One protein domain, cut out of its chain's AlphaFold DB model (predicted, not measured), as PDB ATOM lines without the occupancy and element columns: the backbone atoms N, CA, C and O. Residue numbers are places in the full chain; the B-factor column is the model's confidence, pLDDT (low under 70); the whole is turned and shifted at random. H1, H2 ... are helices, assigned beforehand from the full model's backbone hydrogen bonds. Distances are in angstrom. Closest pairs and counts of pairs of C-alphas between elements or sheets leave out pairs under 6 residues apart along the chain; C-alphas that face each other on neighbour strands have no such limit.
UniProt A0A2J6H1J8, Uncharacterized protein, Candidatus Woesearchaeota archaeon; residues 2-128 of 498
ATOM      1  N   LEU A   2     -20.465  28.143  22.270       76.06
ATOM      2  CA  LEU A   2     -21.932  28.042  22.471       76.06
ATOM      3  C   LEU A   2     -22.605  27.002  21.552       76.06
ATOM      4  O   LEU A   2     -23.388  26.195  22.036       76.06
ATOM      5  N   GLU A   3     -22.235  26.937  20.271       80.38
ATOM      6  CA  GLU A   3     -22.724  25.888  19.354       80.38
ATOM      7  C   GLU A   3     -22.330  24.475  19.813       80.38
ATOM      8  O   GLU A   3     -23.131  23.546  19.766       80.38
ATOM      9  N   GLU A   4     -21.100  24.312  20.309       84.69
ATOM     10  CA  GLU A   4     -20.623  23.041  20.872       84.69
ATOM     11  C   GLU A   4     -21.410  22.652  22.126       84.69
ATOM     12  O   GLU A   4     -21.733  21.481  22.287       84.69
ATOM     13  N   PHE A   5     -21.771  23.626  22.969       86.38
ATOM     14  CA  PHE A   5     -22.629  23.402  24.131       86.38
ATOM     15  C   PHE A   5     -24.025  22.919  23.718       86.38
ATOM     16  O   PHE A   5     -24.492  21.917  24.253       86.38
ATOM     17  N   ILE A   6     -24.670  23.573  22.743       86.94
ATOM     18  CA  ILE A   6     -25.991  23.156  22.243       86.94
ATOM     19  C   ILE A   6     -25.911  21.751  21.639       86.94
ATOM     20  O   ILE A   6     -26.723  20.889  21.967       86.94
ATOM     21  N   LYS A   7     -24.898  21.491  20.804       87.69
ATOM     22  CA  LYS A   7     -24.707  20.191  20.153       87.69
ATOM     23  C   LYS A   7     -24.451  19.072  21.159       87.69
ATOM     24  O   LYS A   7     -25.039  18.003  21.041       87.69
ATOM     25  N   GLU A   8     -23.598  19.303  22.153       91.12
ATOM     26  CA  GLU A   8     -23.346  18.334  23.222       91.12
ATOM     27  C   GLU A   8     -24.628  18.027  24.002       91.12
ATOM     28  O   GLU A   8     -24.943  16.860  24.243       91.12
ATOM     29  N   ARG A   9     -25.391  19.064  24.368       90.00
ATOM     30  CA  ARG A   9     -26.657  18.915  25.091       90.00
ATOM     31  C   ARG A   9     -27.702  18.152  24.279       90.00
ATOM     32  O   ARG A   9     -28.284  17.215  24.814       90.00
ATOM     33  N   PHE A  10     -27.866  18.483  23.000       88.81
ATOM     34  CA  PHE A  10     -28.767  17.787  22.082       88.81
ATOM     35  C   PHE A  10     -28.410  16.301  21.918       88.81
ATOM     36  O   PHE A  10     -29.262  15.426  22.049       88.81
ATOM     37  N   GLU A  11     -27.134  15.981  21.686       88.69
ATOM     38  CA  GLU A  11     -26.692  14.587  21.541       88.69
ATOM     39  C   GLU A  11     -26.863  13.787  22.840       88.69
ATOM     40  O   GLU A  11     -27.175  12.594  22.811       88.69
ATOM     41  N   ASN A  12     -26.665  14.427  23.993       89.50
ATOM     42  CA  ASN A  12     -26.865  13.790  25.290       89.50
ATOM     43  C   ASN A  12     -28.352  13.562  25.595       89.50
ATOM     44  O   ASN A  12     -28.693  12.480  26.074       89.50
ATOM     45  N   SER A  13     -29.229  14.521  25.281       86.94
ATOM     46  CA  SER A  13     -30.673  14.357  25.474       86.94
ATOM     47  C   SER A  13     -31.220  13.261  24.555       86.94
ATOM     48  O   SER A  13     -31.920  12.367  25.026       86.94
ATOM     49  N   LYS A  14     -30.792  13.222  23.285       85.94
ATOM     50  CA  LYS A  14     -31.202  12.192  22.314       85.94
ATOM     51  C   LYS A  14     -30.825  10.774  22.754       85.94
ATOM     52  O   LYS A  14     -31.615   9.852  22.586       85.94
ATOM     53  N   LYS A  15     -29.647  10.584  23.366       87.25
ATOM     54  CA  LYS A  15     -29.206   9.279  23.910       87.25
ATOM     55  C   LYS A  15     -30.013   8.802  25.116       87.25
ATOM     56  O   LYS A  15     -29.908   7.631  25.472       87.25
ATOM     57  N   SER A  16     -30.740   9.701  25.775       85.06
ATOM     58  CA  SER A  16     -31.551   9.376  26.951       85.06
ATOM     59  C   SER A  16     -32.972   8.916  26.609       85.06
ATOM     60  O   SER A  16     -33.661   8.426  27.501       85.06
ATOM     61  N   LEU A  17     -33.380   9.052  25.342       86.69
ATOM     62  CA  LEU A  17     -34.703   8.666  24.855       86.69
ATOM     63  C   LEU A  17     -34.808   7.156  24.636       86.69
ATOM     64  O   LEU A  17     -33.840   6.508  24.230       86.69
ATOM     65  N   ASP A  18     -36.000   6.607  24.865       86.19
ATOM     66  CA  ASP A  18     -36.307   5.231  24.472       86.19
ATOM     67  C   ASP A  18     -36.661   5.107  22.974       86.19
ATOM     68  O   ASP A  18     -36.837   6.099  22.264       86.19
ATOM     69  N   GLU A  19     -36.736   3.871  22.462       81.56
ATOM     70  CA  GLU A  19     -37.022   3.613  21.040       81.56
ATOM     71  C   GLU A  19     -38.364   4.214  20.588       81.56
ATOM     72  O   GLU A  19     -38.456   4.725  19.475       81.56
ATOM     73  N   SER A  20     -39.382   4.218  21.453       80.06
ATOM     74  CA  SER A  20     -40.713   4.741  21.119       80.06
ATOM     75  C   SER A  20     -40.759   6.269  21.072       80.06
ATOM     76  O   SER A  20     -41.538   6.851  20.317       80.06
ATOM     77  N   GLU A  21     -39.913   6.931  21.860       80.56
ATOM     78  CA  GLU A  21     -39.723   8.379  21.830       80.56
ATOM     79  C   GLU A  21     -38.899   8.815  20.614       80.56
ATOM     80  O   GLU A  21     -39.205   9.841  20.003       80.56
ATOM     81  N   LEU A  22     -37.894   8.020  20.231       78.88
ATOM     82  CA  LEU A  22     -37.083   8.250  19.033       78.88
ATOM     83  C   LEU A  22     -37.896   8.124  17.741       78.88
ATOM     84  O   LEU A  22     -37.672   8.909  16.825       78.88
ATOM     85  N   GLU A  23     -38.858   7.197  17.674       80.88
ATOM     86  CA  GLU A  23     -39.788   7.072  16.536       80.88
ATOM     87  C   GLU A  23     -40.655   8.325  16.324       80.88
ATOM     88  O   GLU A  23     -41.141   8.560  15.221       80.88
ATOM     89  N   GLY A  24     -40.824   9.149  17.362       75.75
ATOM     90  CA  GLY A  24     -41.542  10.418  17.282       75.75
ATOM     91  C   GLY A  24     -40.724  11.604  16.769       75.75
ATOM     92  O   GLY A  24     -41.264  12.703  16.628       75.75
ATOM     93  N   LEU A  25     -39.427  11.430  16.519       79.38
ATOM     94  CA  LEU A  25     -38.548  12.493  16.039       79.38
ATOM     95  C   LEU A  25     -38.125  12.225  14.591       79.38
ATOM     96  O   LEU A  25     -37.803  11.099  14.215       79.38
ATOM     97  N   ASN A  26     -38.056  13.283  13.787       79.50
ATOM     98  CA  ASN A  26     -37.396  13.249  12.486       79.50
ATOM     99  C   ASN A  26     -35.879  13.022  12.659       79.50
ATOM    100  O   ASN A  26     -35.320  13.198  13.746       79.50
ATOM    101  N   GLU A  27     -35.178  12.679  11.572       76.69
ATOM    102  CA  GLU A  27     -33.725  12.424  11.603       76.69
ATOM    103  C   GLU A  27     -32.917  13.605  12.175       76.69
ATOM    104  O   GLU A  27     -31.914  13.400  12.868       76.69
ATOM    105  N   ASP A  28     -33.391  14.832  11.938       74.50
ATOM    106  CA  ASP A  28     -32.793  16.077  12.419       74.50
ATOM    107  C   ASP A  28     -33.087  16.388  13.899       74.50
ATOM    108  O   ASP A  28     -32.435  17.258  14.476       74.50
ATOM    109  N   GLY A  29     -33.997  15.649  14.542       68.12
ATOM    110  CA  GLY A  29     -34.420  15.857  15.929       68.12
ATOM    111  C   GLY A  29     -35.631  16.771  16.114       68.12
ATOM    112  O   GLY A  29     -36.006  17.023  17.258       68.12
ATOM    113  N   SER A  30     -36.253  17.249  15.033       74.00
ATOM    114  CA  SER A  30     -37.553  17.924  15.096       74.00
ATOM    115  C   SER A  30     -38.692  16.925  15.348       74.00
ATOM    116  O   SER A  30     -38.564  15.733  15.072       74.00
ATOM    117  N   LEU A  31     -39.828  17.394  15.873       73.44
ATOM    118  CA  LEU A  31     -41.015  16.553  16.080       73.44
ATOM    119  C   LEU A  31     -41.618  16.083  14.751       73.44
ATOM    120  O   LEU A  31     -41.928  16.908  13.885       73.44
ATOM    121  N   ASP A  32     -41.896  14.782  14.632       75.31
ATOM    122  CA  ASP A  32     -42.755  14.265  13.568       75.31
ATOM    123  C   ASP A  32     -44.225  14.574  13.898       75.31
ATOM    124  O   ASP A  32     -44.877  13.952  14.742       75.31
ATOM    125  N   ILE A  33     -44.761  15.578  13.203       63.06
ATOM    126  CA  ILE A  33     -46.119  16.096  13.398       63.06
ATOM    127  C   ILE A  33     -47.179  15.019  13.076       63.06
ATOM    128  O   ILE A  33     -48.281  15.052  13.631       63.06
ATOM    129  N   TRP A  34     -46.862  14.034  12.225       55.81
ATOM    130  CA  TRP A  34     -47.782  12.950  11.864       55.81
ATOM    131  C   TRP A  34     -47.814  11.833  12.906       55.81
ATOM    132  O   TRP A  34     -48.891  11.292  13.177       55.81
ATOM    133  N   PHE A  35     -46.679  11.542  13.545       55.97
ATOM    134  CA  PHE A  35     -46.578  10.542  14.612       55.97
ATOM    135  C   PHE A  35     -47.413  10.917  15.857       55.97
ATOM    136  O   PHE A  35     -47.843  10.048  16.616       55.97
ATOM    137  N   PHE A  36     -47.726  12.207  16.040       57.88
ATOM    138  CA  PHE A  36     -48.383  12.726  17.247       57.88
ATOM    139  C   PHE A  36     -49.778  13.326  17.064       57.88
ATOM    140  O   PHE A  36     -50.283  13.989  17.976       57.88
ATOM    141  N   SER A  37     -50.450  13.064  15.939       51.25
ATOM    142  CA  SER A  37     -51.838  13.514  15.761       51.25
ATOM    143  C   SER A  37     -52.743  13.003  16.906       51.25
ATOM    144  O   SER A  37     -52.942  11.804  17.086       51.25
ATOM    145  N   GLY A  38     -53.260  13.926  17.730       58.00
ATOM    146  CA  GLY A  38     -54.156  13.627  18.859       58.00
ATOM    147  C   GLY A  38     -53.545  13.654  20.271       58.00
ATOM    148  O   GLY A  38     -54.297  13.456  21.224       58.00
ATOM    149  N   LYS A  39     -52.242  13.927  20.441       64.69
ATOM    150  CA  LYS A  39     -51.634  14.198  21.763       64.69
ATOM    151  C   LYS A  39     -51.460  15.702  21.991       64.69
ATOM    152  O   LYS A  39     -51.140  16.438  21.061       64.69
ATOM    153  N   SER A  40     -51.665  16.165  23.225       69.50
ATOM    154  CA  SER A  40     -51.326  17.540  23.602       69.50
ATOM    155  C   SER A  40     -49.812  17.660  23.785       69.50
ATOM    156  O   SER A  40     -49.168  16.735  24.271       69.50
ATOM    157  N   TYR A  41     -49.237  18.826  23.483       71.19
ATOM    158  CA  TYR A  41     -47.815  19.115  23.727       71.19
ATOM    159  C   TYR A  41     -47.419  18.918  25.208       71.19
ATOM    160  O   TYR A  41     -46.289  18.576  25.554       71.19
ATOM    161  N   SER A  42     -48.396  19.062  26.112       71.88
ATOM    162  CA  SER A  42     -48.263  18.760  27.539       71.88
ATOM    163  C   SER A  42     -48.072  17.277  27.864       71.88
ATOM    164  O   SER A  42     -47.712  16.971  28.997       71.88
ATOM    165  N   ASP A  43     -48.280  16.366  26.920       76.62
ATOM    166  CA  ASP A  43     -48.274  14.919  27.164       76.62
ATOM    167  C   ASP A  43     -46.908  14.286  26.863       76.62
ATOM    168  O   ASP A  43     -46.673  13.130  27.209       76.62
ATOM    169  N   PHE A  44     -45.986  15.045  26.260       82.19
ATOM    170  CA  PHE A  44     -44.628  14.583  25.972       82.19
ATOM    171  C   PHE A  44     -43.788  14.392  27.238       82.19
ATOM    172  O   PHE A  44     -43.966  15.099  28.238       82.19
ATOM    173  N   SER A  45     -42.852  13.445  27.212       86.75
ATOM    174  CA  SER A  45     -41.896  13.284  28.308       86.75
ATOM    175  C   SER A  45     -40.972  14.502  28.400       86.75
ATOM    176  O   SER A  45     -40.826  15.278  27.453       86.75
ATOM    177  N   ILE A  46     -40.336  14.689  29.558       88.06
ATOM    178  CA  ILE A  46     -39.360  15.771  29.726       88.06
ATOM    179  C   ILE A  46     -38.156  15.568  28.792       88.06
ATOM    180  O   ILE A  46     -37.688  16.546  28.227       88.06
ATOM    181  N   GLY A  47     -37.701  14.327  28.574       86.12
ATOM    182  CA  GLY A  47     -36.571  14.035  27.682       86.12
ATOM    183  C   GLY A  47     -36.866  14.356  26.213       86.12
ATOM    184  O   GLY A  47     -36.023  14.929  25.517       86.12
ATOM    185  N   MET A  48     -38.086  14.065  25.748       85.06
ATOM    186  CA  MET A  48     -38.532  14.466  24.410       85.06
ATOM    187  C   MET A  48     -38.570  15.986  24.265       85.06
ATOM    188  O   MET A  48     -38.034  16.525  23.298       85.06
ATOM    189  N   LEU A  49     -39.165  16.681  25.240       88.62
ATOM    190  CA  LEU A  49     -39.245  18.141  25.239       88.62
ATOM    191  C   LEU A  49     -37.860  18.789  25.296       88.62
ATOM    192  O   LEU A  49     -37.615  19.743  24.569       88.62
ATOM    193  N   GLU A  50     -36.946  18.264  26.117       91.62
ATOM    194  CA  GLU A  50     -35.559  18.729  26.185       91.62
ATOM    195  C   GLU A  50     -34.848  18.561  24.832       91.62
ATOM    196  O   GLU A  50     -34.143  19.463  24.383       91.62
ATOM    197  N   THR A  51     -35.057  17.433  24.152       88.69
ATOM    198  CA  THR A  51     -34.450  17.188  22.836       88.69
ATOM    199  C   THR A  51     -34.985  18.156  21.783       88.69
ATOM    200  O   THR A  51     -34.196  18.733  21.033       88.69
ATOM    201  N   CYS A  52     -36.297  18.407  21.777       87.69
ATOM    202  CA  CYS A  52     -36.921  19.409  20.906       87.69
ATOM    203  C   CYS A  52     -36.402  20.816  21.210       87.69
ATOM    204  O   CYS A  52     -36.055  21.555  20.294       87.69
ATOM    205  N   PHE A  53     -36.285  21.154  22.494       92.38
ATOM    206  CA  PHE A  53     -35.756  22.425  22.963       92.38
ATOM    207  C   PHE A  53     -34.343  22.682  22.428       92.38
ATOM    208  O   PHE A  53     -34.103  23.722  21.813       92.38
ATOM    209  N   TRP A  54     -33.411  21.740  22.622       92.31
ATOM    210  CA  TRP A  54     -32.031  21.906  22.156       92.31
ATOM    211  C   TRP A  54     -31.924  21.900  20.632       92.31
ATOM    212  O   TRP A  54     -31.112  22.650  20.091       92.31
ATOM    213  N   HIS A  55     -32.754  21.112  19.941       89.56
ATOM    214  CA  HIS A  55     -32.864  21.173  18.484       89.56
ATOM    215  C   HIS A  55     -33.305  22.569  18.028       89.56
ATOM    216  O   HIS A  55     -32.577  23.221  17.286       89.56
ATOM    217  N   ASN A  56     -34.446  23.057  18.529       88.62
ATOM    218  CA  ASN A  56     -35.026  24.353  18.167       88.62
ATOM    219  C   ASN A  56     -34.070  25.512  18.476       88.62
ATOM    220  O   ASN A  56     -33.918  26.423  17.662       88.62
ATOM    221  N   LEU A  57     -33.386  25.456  19.623       89.81
ATOM    222  CA  LEU A  57     -32.363  26.432  19.985       89.81
ATOM    223  C   LEU A  57     -31.141  26.346  19.057       89.81
ATOM    224  O   LEU A  57     -30.547  27.371  18.753       89.81
ATOM    225  N   GLY A  58     -30.767  25.153  18.587       86.81
ATOM    226  CA  GLY A  58     -29.647  24.942  17.664       86.81
ATOM    227  C   GLY A  58     -29.923  25.319  16.207       86.81
ATOM    228  O   GLY A  58     -28.979  25.611  15.481       86.81
ATOM    229  N   VAL A  59     -31.190  25.342  15.784       85.69
ATOM    230  CA  VAL A  59     -31.619  25.812  14.450       85.69
ATOM    231  C   VAL A  59     -32.133  27.257  14.472       85.69
ATOM    232  O   VAL A  59     -32.882  27.671  13.596       85.69
ATOM    233  N   ASP A  60     -31.733  28.029  15.483       81.94
ATOM    234  CA  ASP A  60     -32.026  29.455  15.636       81.94
ATOM    235  C   ASP A  60     -33.519  29.842  15.735       81.94
ATOM    236  O   ASP A  60     -33.918  30.948  15.371       81.94
ATOM    237  N   THR A  61     -34.359  28.966  16.297       84.75
ATOM    238  CA  THR A  61     -35.798  29.224  16.512       84.75
ATOM    239  C   THR A  61     -36.118  29.509  17.983       84.75
ATOM    240  O   THR A  61     -36.860  28.771  18.643       84.75
ATOM    241  N   TYR A  62     -35.578  30.612  18.521       89.62
ATOM    242  CA  TYR A  62     -35.668  30.937  19.954       89.62
ATOM    243  C   TYR A  62     -37.102  30.896  20.508       89.62
ATOM    244  O   TYR A  62     -37.306  30.505  21.651       89.62
ATOM    245  N   TRP A  63     -38.110  31.291  19.723       86.31
ATOM    246  CA  TRP A  63     -39.501  31.374  20.178       86.31
ATOM    247  C   TRP A  63     -40.123  29.989  20.400       86.31
ATOM    248  O   TRP A  63     -40.924  29.820  21.320       86.31
ATOM    249  N   ARG A  64     -39.734  28.988  19.592       86.75
ATOM    250  CA  ARG A  64     -40.113  27.584  19.816       86.75
ATOM    251  C   ARG A  64     -39.381  27.036  21.024       86.75
ATOM    252  O   ARG A  64     -40.021  26.500  21.919       86.75
ATOM    253  N   ALA A  65     -38.071  27.271  21.094       90.56
ATOM    254  CA  ALA A  65     -37.267  26.867  22.239       90.56
ATOM    255  C   ALA A  65     -37.788  27.486  23.553       90.56
ATOM    256  O   ALA A  65     -37.845  26.808  24.572       90.56
ATOM    257  N   LEU A  66     -38.246  28.742  23.553       91.94
ATOM    258  CA  LEU A  66     -38.858  29.356  24.732       91.94
ATOM    259  C   LEU A  66     -40.156  28.642  25.129       91.94
ATOM    260  O   LEU A  66     -40.337  28.331  26.301       91.94
ATOM    261  N   SER A  67     -41.029  28.339  24.164       89.69
ATOM    262  CA  SER A  67     -42.261  27.581  24.414       89.69
ATOM    263  C   SER A  67     -41.963  26.192  24.998       89.69
ATOM    264  O   SER A  67     -42.619  25.757  25.945       89.69
ATOM    265  N   ASP A  68     -40.954  25.499  24.466       91.00
ATOM    266  CA  ASP A  68     -40.518  24.195  24.977       91.00
ATOM    267  C   ASP A  68     -40.003  24.317  26.411       91.00
ATOM    268  O   ASP A  68     -40.401  23.552  27.293       91.00
ATOM    269  N   LEU A  69     -39.171  25.330  26.661       93.81
ATOM    270  CA  LEU A  69     -38.608  25.632  27.971       93.81
ATOM    271  C   LEU A  69     -39.697  25.947  29.003       93.81
ATOM    272  O   LEU A  69     -39.637  25.436  30.118       93.81
ATOM    273  N   GLU A  70     -40.714  26.731  28.642       93.06
ATOM    274  CA  GLU A  70     -41.872  27.026  29.495       93.06
ATOM    275  C   GLU A  70     -42.626  25.748  29.890       93.06
ATOM    276  O   GLU A  70     -42.990  25.564  31.057       93.06
ATOM    277  N   VAL A  71     -42.830  24.825  28.942       91.56
ATOM    278  CA  VAL A  71     -43.503  23.543  29.205       91.56
ATOM    279  C   VAL A  71     -42.646  22.655  30.110       91.56
ATOM    280  O   VAL A  71     -43.175  22.067  31.059       91.56
ATOM    281  N   ILE A  72     -41.335  22.571  29.857       92.88
ATOM    282  CA  ILE A  72     -40.387  21.821  30.694       92.88
ATOM    283  C   ILE A  72     -40.388  22.384  32.114       92.88
ATOM    284  O   ILE A  72     -40.571  21.630  33.067       92.88
ATOM    285  N   TYR A  73     -40.255  23.702  32.264       92.44
ATOM    286  CA  TYR A  73     -40.182  24.364  33.563       92.44
ATOM    287  C   TYR A  73     -41.483  24.215  34.356       92.44
ATOM    288  O   TYR A  73     -41.458  23.966  35.560       92.44
ATOM    289  N   LYS A  74     -42.639  24.259  33.682       92.06
ATOM    290  CA  LYS A  74     -43.942  23.988  34.305       92.06
ATOM    291  C   LYS A  74     -44.051  22.556  34.841       92.06
ATOM    292  O   LYS A  74     -44.704  22.339  35.861       92.06
ATOM    293  N   LYS A  75     -43.443  21.578  34.161       92.12
ATOM    294  CA  LYS A  75     -43.422  20.168  34.592       92.12
ATOM    295  C   LYS A  75     -42.369  19.895  35.663       92.12
ATOM    296  O   LYS A  75     -42.616  19.106  36.571       92.12
ATOM    297  N   SER A  76     -41.203  20.517  35.540       92.12
ATOM    298  CA  SER A  76     -40.051  20.323  36.414       92.12
ATOM    299  C   SER A  76     -39.259  21.632  36.546       92.12
ATOM    300  O   SER A  76     -38.318  21.871  35.786       92.12
ATOM    301  N   PRO A  77     -39.600  22.483  37.534       89.00
ATOM    302  CA  PRO A  77     -38.988  23.809  37.697       89.00
ATOM    303  C   PRO A  77     -37.474  23.787  37.948       89.00
ATOM    304  O   PRO A  77     -36.781  24.756  37.676       89.00
ATOM    305  N   ASN A  78     -36.944  22.676  38.461       89.94
ATOM    306  CA  ASN A  78     -35.521  22.524  38.775       89.94
ATOM    307  C   ASN A  78     -34.776  21.676  37.733       89.94
ATOM    308  O   ASN A  78     -33.704  21.154  38.030       89.94
ATOM    309  N   PHE A  79     -35.363  21.467  36.549       91.81
ATOM    310  CA  PHE A  79     -34.749  20.651  35.503       91.81
ATOM    311  C   PHE A  79     -33.439  21.261  34.992       91.81
ATOM    312  O   PHE A  79     -32.422  20.575  34.922       91.81
ATOM    313  N   PHE A  80     -33.454  22.561  34.692       92.44
ATOM    314  CA  PHE A  80     -32.262  23.310  34.314       92.44
ATOM    315  C   PHE A  80     -31.639  23.982  35.536       92.44
ATOM    316  O   PHE A  80     -32.333  24.560  36.373       92.44
ATOM    317  N   SER A  81     -30.310  23.928  35.616       93.19
ATOM    318  CA  SER A  81     -29.562  24.708  36.599       93.19
ATOM    319  C   SER A  81     -29.619  26.202  36.263       93.19
ATOM    320  O   SER A  81     -29.825  26.579  35.108       93.19
ATOM    321  N   SER A  82     -29.382  27.076  37.245       93.81
ATOM    322  CA  SER A  82     -29.286  28.521  36.990       93.81
ATOM    323  C   SER A  82     -28.196  28.857  35.966       93.81
ATOM    324  O   SER A  82     -28.413  29.706  35.109       93.81
ATOM    325  N   ASP A  83     -27.061  28.152  35.995       93.12
ATOM    326  CA  ASP A  83     -25.974  28.337  35.024       93.12
ATOM    327  C   ASP A  83     -26.404  27.965  33.597       93.12
ATOM    328  O   ASP A  83     -26.014  28.631  32.635       93.12
ATOM    329  N   ASP A  84     -27.225  26.921  33.446       92.25
ATOM    330  CA  ASP A  84     -27.794  26.548  32.151       92.25
ATOM    331  C   ASP A  84     -28.812  27.583  31.677       92.25
ATOM    332  O   ASP A  84     -28.742  28.008  30.527       92.25
ATOM    333  N   LEU A  85     -29.702  28.052  32.558       94.56
ATOM    334  CA  LEU A  85     -30.684  29.089  32.223       94.56
ATOM    335  C   LEU A  85     -30.015  30.401  31.799       94.56
ATOM    336  O   LEU A  85     -30.481  31.035  30.856       94.56
ATOM    337  N   ILE A  86     -28.890  30.781  32.414       94.62
ATOM    338  CA  ILE A  86     -28.098  31.950  31.996       94.62
ATOM    339  C   ILE A  86     -27.541  31.760  30.581       94.62
ATOM    340  O   ILE A  86     -27.629  32.675  29.762       94.62
ATOM    341  N   LYS A  87     -26.984  30.583  30.263       93.75
ATOM    342  CA  LYS A  87     -26.464  30.294  28.913       93.75
ATOM    343  C   LYS A  87     -27.578  30.271  27.873       93.75
ATOM    344  O   LYS A  87     -27.417  30.863  26.810       93.75
ATOM    345  N   ILE A  88     -28.697  29.625  28.197       94.19
ATOM    346  CA  ILE A  88     -29.898  29.569  27.357       94.19
ATOM    347  C   ILE A  88     -30.406  30.983  27.082       94.19
ATOM    348  O   ILE A  88     -30.590  31.339  25.922       94.19
ATOM    349  N   LYS A  89     -30.549  31.808  28.131       94.56
ATOM    350  CA  LYS A  89     -30.916  33.222  28.009       94.56
ATOM    351  C   LYS A  89     -29.998  33.929  27.028       94.56
ATOM    352  O   LYS A  89     -30.489  34.541  26.092       94.56
ATOM    353  N   SER A  90     -28.681  33.844  27.223       93.75
ATOM    354  CA  SER A  90     -27.721  34.527  26.351       93.75
ATOM    355  C   SER A  90     -27.878  34.108  24.887       93.75
ATOM    356  O   SER A  90     -27.906  34.974  24.025       93.75
ATOM    357  N   ILE A  91     -28.058  32.815  24.600       92.69
ATOM    358  CA  ILE A  91     -28.277  32.326  23.228       92.69
ATOM    359  C   ILE A  91     -29.584  32.884  22.645       92.69
ATOM    360  O   ILE A  91     -29.583  33.415  21.539       92.69
ATOM    361  N   MET A  92     -30.690  32.798  23.389       92.94
ATOM    362  CA  MET A  92     -31.998  33.279  22.932       92.94
ATOM    363  C   MET A  92     -32.012  34.788  22.688       92.94
ATOM    364  O   MET A  92     -32.616  35.246  21.722       92.94
ATOM    365  N   VAL A  93     -31.342  35.560  23.548       93.06
ATOM    366  CA  VAL A  93     -31.186  37.007  23.373       93.06
ATOM    367  C   VAL A  93     -30.385  37.308  22.111       93.06
ATOM    368  O   VAL A  93     -30.840  38.120  21.314       93.06
ATOM    369  N   GLU A  94     -29.246  36.652  21.873       91.50
ATOM    370  CA  GLU A  94     -28.486  36.882  20.635       91.50
ATOM    371  C   GLU A  94     -29.302  36.516  19.388       91.50
ATOM    372  O   GLU A  94     -29.378  37.317  18.462       91.50
ATOM    373  N   GLN A  95     -30.001  35.375  19.385       89.88
ATOM    374  CA  GLN A  95     -30.863  34.977  18.261       89.88
ATOM    375  C   GLN A  95     -31.984  35.987  17.991       89.88
ATOM    376  O   GLN A  95     -32.285  36.286  16.834       89.88
ATOM    377  N   LEU A  96     -32.585  36.533  19.053       90.25
ATOM    378  CA  LEU A  96     -33.571  37.602  18.952       90.25
ATOM    379  C   LEU A  96     -32.959  38.864  18.324       90.25
ATOM    380  O   LEU A  96     -33.539  39.419  17.392       90.25
ATOM    381  N   ILE A  97     -31.796  39.306  18.815       89.81
ATOM    382  CA  ILE A  97     -31.131  40.531  18.346       89.81
ATOM    383  C   ILE A  97     -30.678  40.411  16.886       89.81
ATOM    384  O   ILE A  97     -30.842  41.354  16.108       89.81
ATOM    385  N   GLU A  98     -30.154  39.246  16.505       87.06
ATOM    386  CA  GLU A  98     -29.746  38.915  15.136       87.06
ATOM    387  C   GLU A  98     -30.928  38.744  14.172       87.06
ATOM    388  O   GLU A  98     -30.725  38.657  12.962       87.06
ATOM    389  N   GLY A  99     -32.160  38.699  14.687       77.56
ATOM    390  CA  GLY A  99     -33.358  38.563  13.872       77.56
ATOM    391  C   GLY A  99     -33.517  37.193  13.220       77.56
ATOM    392  O   GLY A  99     -34.031  37.088  12.106       77.56
ATOM    393  N   LYS A 100     -33.057  36.142  13.902       79.06
ATOM    394  CA  LYS A 100     -33.166  34.755  13.440       79.06
ATOM    395  C   LYS A 100     -34.615  34.268  13.389       79.06
ATOM    396  O   LYS A 100     -35.468  34.829  14.070       79.06
ATOM    397  N   GLU A 101     -34.873  33.244  12.565       64.12
ATOM    398  CA  GLU A 101     -36.202  32.778  12.127       64.12
ATOM    399  C   GLU A 101     -37.313  32.925  13.182       64.12
ATOM    400  O   GLU A 101     -37.532  32.090  14.069       64.12
ATOM    401  N   VAL A 102     -38.081  34.002  13.027       63.34
ATOM    402  CA  VAL A 102     -39.312  34.245  13.774       63.34
ATOM    403  C   VAL A 102     -40.487  33.731  12.942       63.34
ATOM    404  O   VAL A 102     -40.420  33.654  11.719       63.34
ATOM    405  N   ALA A 103     -41.623  33.431  13.573       61.34
ATOM    406  CA  ALA A 103     -42.886  33.152  12.873       61.34
ATOM    407  C   ALA A 103     -43.440  34.355  12.055       61.34
ATOM    408  O   ALA A 103     -44.599  34.347  11.642       61.34
ATOM    409  N   SER A 104     -42.641  35.407  11.864       62.53
ATOM    410  CA  SER A 104     -42.937  36.631  11.127       62.53
ATOM    411  C   SER A 104     -41.770  36.954  10.191       62.53
ATOM    412  O   SER A 104     -40.626  36.621  10.489       62.53
ATOM    413  N   ASN A 105     -42.054  37.650   9.087       68.50
ATOM    414  CA  ASN A 105     -41.033  38.125   8.146       68.50
ATOM    415  C   ASN A 105     -40.153  39.253   8.720       68.50
ATOM    416  O   ASN A 105     -39.189  39.660   8.074       68.50
ATOM    417  N   THR A 106     -40.488  39.768   9.908       73.69
ATOM    418  CA  THR A 106     -39.705  40.769  10.635       73.69
ATOM    419  C   THR A 106     -39.386  40.244  12.038       73.69
ATOM    420  O   THR A 106     -40.282  39.708  12.700       73.69
ATOM    421  N   PRO A 107     -38.142  40.402  12.516       83.19
ATOM    422  CA  PRO A 107     -37.776  40.109  13.897       83.19
ATOM    423  C   PRO A 107     -38.660  40.838  14.916       83.19
ATOM    424  O   PRO A 107     -38.972  42.014  14.742       83.19
ATOM    425  N   LEU A 108     -39.041  40.149  15.994       89.44
ATOM    426  CA  LEU A 108     -39.921  40.676  17.046       89.44
ATOM    427  C   LEU A 108     -39.130  41.043  18.307       89.44
ATOM    428  O   LEU A 108     -39.221  40.350  19.315       89.44
ATOM    429  N   TYR A 109     -38.343  42.118  18.255       93.19
ATOM    430  CA  TYR A 109     -37.520  42.612  19.373       93.19
ATOM    431  C   TYR A 109     -38.299  42.823  20.685       93.19
ATOM    432  O   TYR A 109     -37.754  42.624  21.773       93.19
ATOM    433  N   SER A 110     -39.584  43.153  20.589       94.00
ATOM    434  CA  SER A 110     -40.518  43.300  21.706       94.00
ATOM    435  C   SER A 110     -40.753  42.019  22.499       94.00
ATOM    436  O   SER A 110     -41.112  42.098  23.676       94.00
ATOM    437  N   ASP A 111     -40.447  40.841  21.942       93.50
ATOM    438  CA  ASP A 111     -40.463  39.582  22.692       93.50
ATOM    439  C   ASP A 111     -39.520  39.631  23.910       93.50
ATOM    440  O   ASP A 111     -39.763  38.923  24.888       93.50
ATOM    441  N   MET A 112     -38.523  40.524  23.934       94.94
ATOM    442  CA  MET A 112     -37.680  40.767  25.108       94.94
ATOM    443  C   MET A 112     -38.493  41.124  26.367       94.94
ATOM    444  O   MET A 112     -38.254  40.564  27.440       94.94
ATOM    445  N   TRP A 113     -39.475  42.026  26.264       94.31
ATOM    446  CA  TRP A 113     -40.319  42.406  27.406       94.31
ATOM    447  C   TRP A 113     -41.684  41.718  27.412       94.31
ATOM    448  O   TRP A 113     -42.238  41.492  28.484       94.31
ATOM    449  N   VAL A 114     -42.205  41.340  26.243       92.62
ATOM    450  CA  VAL A 114     -43.510  40.675  26.117       92.62
ATOM    451  C   VAL A 114     -43.429  39.186  26.453       92.62
ATOM    452  O   VAL A 114     -44.393  38.644  26.990       92.62
ATOM    453  N   LYS A 115     -42.303  38.517  26.161       92.19
ATOM    454  CA  LYS A 115     -42.122  37.073  26.392       92.19
ATOM    455  C   LYS A 115     -41.004  36.759  27.372       92.19
ATOM    456  O   LYS A 115     -41.257  36.094  28.365       92.19
ATOM    457  N   PHE A 116     -39.775  37.231  27.155       94.12
ATOM    458  CA  PHE A 116     -38.653  36.852  28.024       94.12
ATOM    459  C   PHE A 116     -38.796  37.416  29.442       94.12
ATOM    460  O   PHE A 116     -38.441  36.736  30.398       94.12
ATOM    461  N   LYS A 117     -39.358  38.621  29.605       94.06
ATOM    462  CA  LYS A 117     -39.705  39.186  30.924       94.06
ATOM    463  C   LYS A 117     -41.106  38.834  31.429       94.06
ATOM    464  O   LYS A 117     -41.456  39.264  32.531       94.06
ATOM    465  N   ALA A 118     -41.891  38.064  30.676       92.38
ATOM    466  CA  ALA A 118     -43.227  37.667  31.101       92.38
ATOM    467  C   ALA A 118     -43.172  36.831  32.387       92.38
ATOM    468  O   ALA A 118     -42.223  36.082  32.615       92.38
ATOM    469  N   ASP A 119     -44.205  36.933  33.226       89.25
ATOM    470  CA  ASP A 119     -44.258  36.272  34.542       89.25
ATOM    471  C   ASP A 119     -44.103  34.747  34.488       89.25
ATOM    472  O   ASP A 119     -43.660  34.134  35.455       89.25
ATOM    473  N   ASN A 120     -44.463  34.133  33.365       88.94
ATOM    474  CA  ASN A 120     -44.355  32.698  33.127       88.94
ATOM    475  C   ASN A 120     -43.012  32.270  32.513       88.94
ATOM    476  O   ASN A 120     -42.802  31.069  32.349       88.94
ATOM    477  N   SER A 121     -42.126  33.206  32.161       94.38
ATOM    478  CA  SER A 121     -40.878  32.894  31.471       94.38
ATOM    479  C   SER A 121     -39.808  32.356  32.428       94.38
ATOM    480  O   SER A 121     -39.423  33.055  33.370       94.38
ATOM    481  N   PRO A 122     -39.240  31.162  32.169       94.44
ATOM    482  CA  PRO A 122     -38.186  30.575  33.002       94.44
ATOM    483  C   PRO A 122     -36.879  31.373  33.033       94.44
ATOM    484  O   PRO A 122     -36.034  31.132  33.893       94.44
ATOM    485  N   ILE A 123     -36.693  32.305  32.092       95.69
ATOM    486  CA  ILE A 123     -35.484  33.130  31.987       95.69
ATOM    487  C   ILE A 123     -35.674  34.571  32.478       95.69
ATOM    488  O   ILE A 123     -34.705  35.331  32.481       95.69
ATOM    489  N   LYS A 124     -36.880  34.950  32.933       95.88
ATOM    490  CA  LYS A 124     -37.244  36.328  33.319       95.88
ATOM    491  C   LYS A 124     -36.233  36.997  34.242       95.88
ATOM    492  O   LYS A 124     -35.835  38.144  34.003       95.88
ATOM    493  N   ASP A 125     -35.817  36.288  35.285       94.06
ATOM    494  CA  ASP A 125     -34.936  36.829  36.324       94.06
ATOM    495  C   ASP A 125     -33.492  37.031  35.836       94.06
ATOM    496  O   ASP A 125     -32.735  37.783  36.445       94.06
ATOM    497  N   PHE A 126     -33.120  36.416  34.709       95.50
ATOM    498  CA  PHE A 126     -31.792  36.539  34.101       95.50
ATOM    499  C   PHE A 126     -31.722  37.596  32.993       95.50
ATOM    500  O   PHE A 126     -30.624  37.940  32.556       95.50
ATOM    501  N   ILE A 127     -32.863  38.112  32.527       96.19
ATOM    502  CA  ILE A 127     -32.891  39.227  31.575       96.19
ATOM    503  C   ILE A 127     -32.440  40.501  32.293       96.19
ATOM    504  O   ILE A 127     -33.012  40.898  33.311       96.19
ATOM    505  N   THR A 128     -31.422  41.155  31.757       94.44
ATOM    506  CA  THR A 128     -30.833  42.373  32.323       94.44
ATOM    507  C   THR A 128     -31.362  43.628  31.630       94.44
ATOM    508  O   THR A 128     -31.949  43.557  30.551       94.44
TER     509      THR A 128
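What this domain is: This is residues 2 to 128 of the 498 residues of an uncharacterized protein of Candidatus Woesearchaeota archaeon (UniProt A0A2J6H1J8). H3 lies in the middle of a compact helical body, between H1 on one side and H4 on the other, each running opposite ways to H3; H5 stands next to these three and comes closest to them at Ile 91 and Met 92. Short H2 and the long loop of residues 23 to 45 lie toward one end of the longest axis, and H6 with the last stretch, residues 117 to 128, lies toward the other. The printed part has 127 residues with six named helices, H1 to H6 in chain order, and no named strand; its class is all helix. The radius of gyration of the C-alphas is 14.2 A, and the C-alphas span 41 by 33 by 29 A, a rounded outline.

How they stand to each other: H1, residues 2 to 15, touches H3, residues 46 to 58, at a shallow tilt of 29 degrees, opposite ways; the closest C-alphas are those of Phe 10 and Trp 54, 5.3 A apart. H2, residues 19 to 22, touches no helix; its closest C-alpha to H3 is that of Glu 21, 6.7 A from that of Met 48, close but not clearly touching. H3 and H4, residues 62 to 75, form a helical hairpin at a shallow tilt of 19 degrees, with the closest C-alphas, of Phe 53 and Ala 65, 4.7 A apart. H4 and H5, residues 82 to 97, form a second helical hairpin at a shallow tilt of 27 degrees. They only just touch, with 3 pairs of C-alphas within 8 A, between residue 62 of H4 alone and residues 92 to 96 of H5 alone; the closest are those of Tyr 62 and Met 92, 5.3 A apart. H3 and H5 are close but not clearly touching, with the C-alphas of Leu 57 and Met 92, their closest, 7.5 A apart. H6, residues 111 to 116, is near H4, and its closest C-alpha to H5 is that of Met 112, 7.7 A from that of Val 93. H1 and H4 are apart. In H1, H3, H4 and H5 every O i to N i+4 pair is within hydrogen-bond range, in H6 1 of 2; H2 is too short for such a pair, and its 1 O i to N i+3 pair is within range.

Where its parts are: H1 begins at C-alpha 2, (-21.932, 28.042, 22.471), and is 20.2 A long from first to last C-alpha. H3 is 18.0 A, H4 19.8 A and H5, the longest helix with 16 residues, 22.3 A. H5 begins at C-alpha 82, (-29.286, 28.521, 36.990). H6 ends at C-alpha 116, (-38.653, 36.852, 28.024).

The domain as a whole: The C-alphas farthest apart are those of Glu 19 and Thr 128, 40.8 A. The printed part has no cut. The links H2 to H3, of 23 residues, and H5 to H6, of 13, are long. The mean pLDDT of the printed part is 85.1; residue 29, residues 33 to 40 and residues 101 to 105 are under 70.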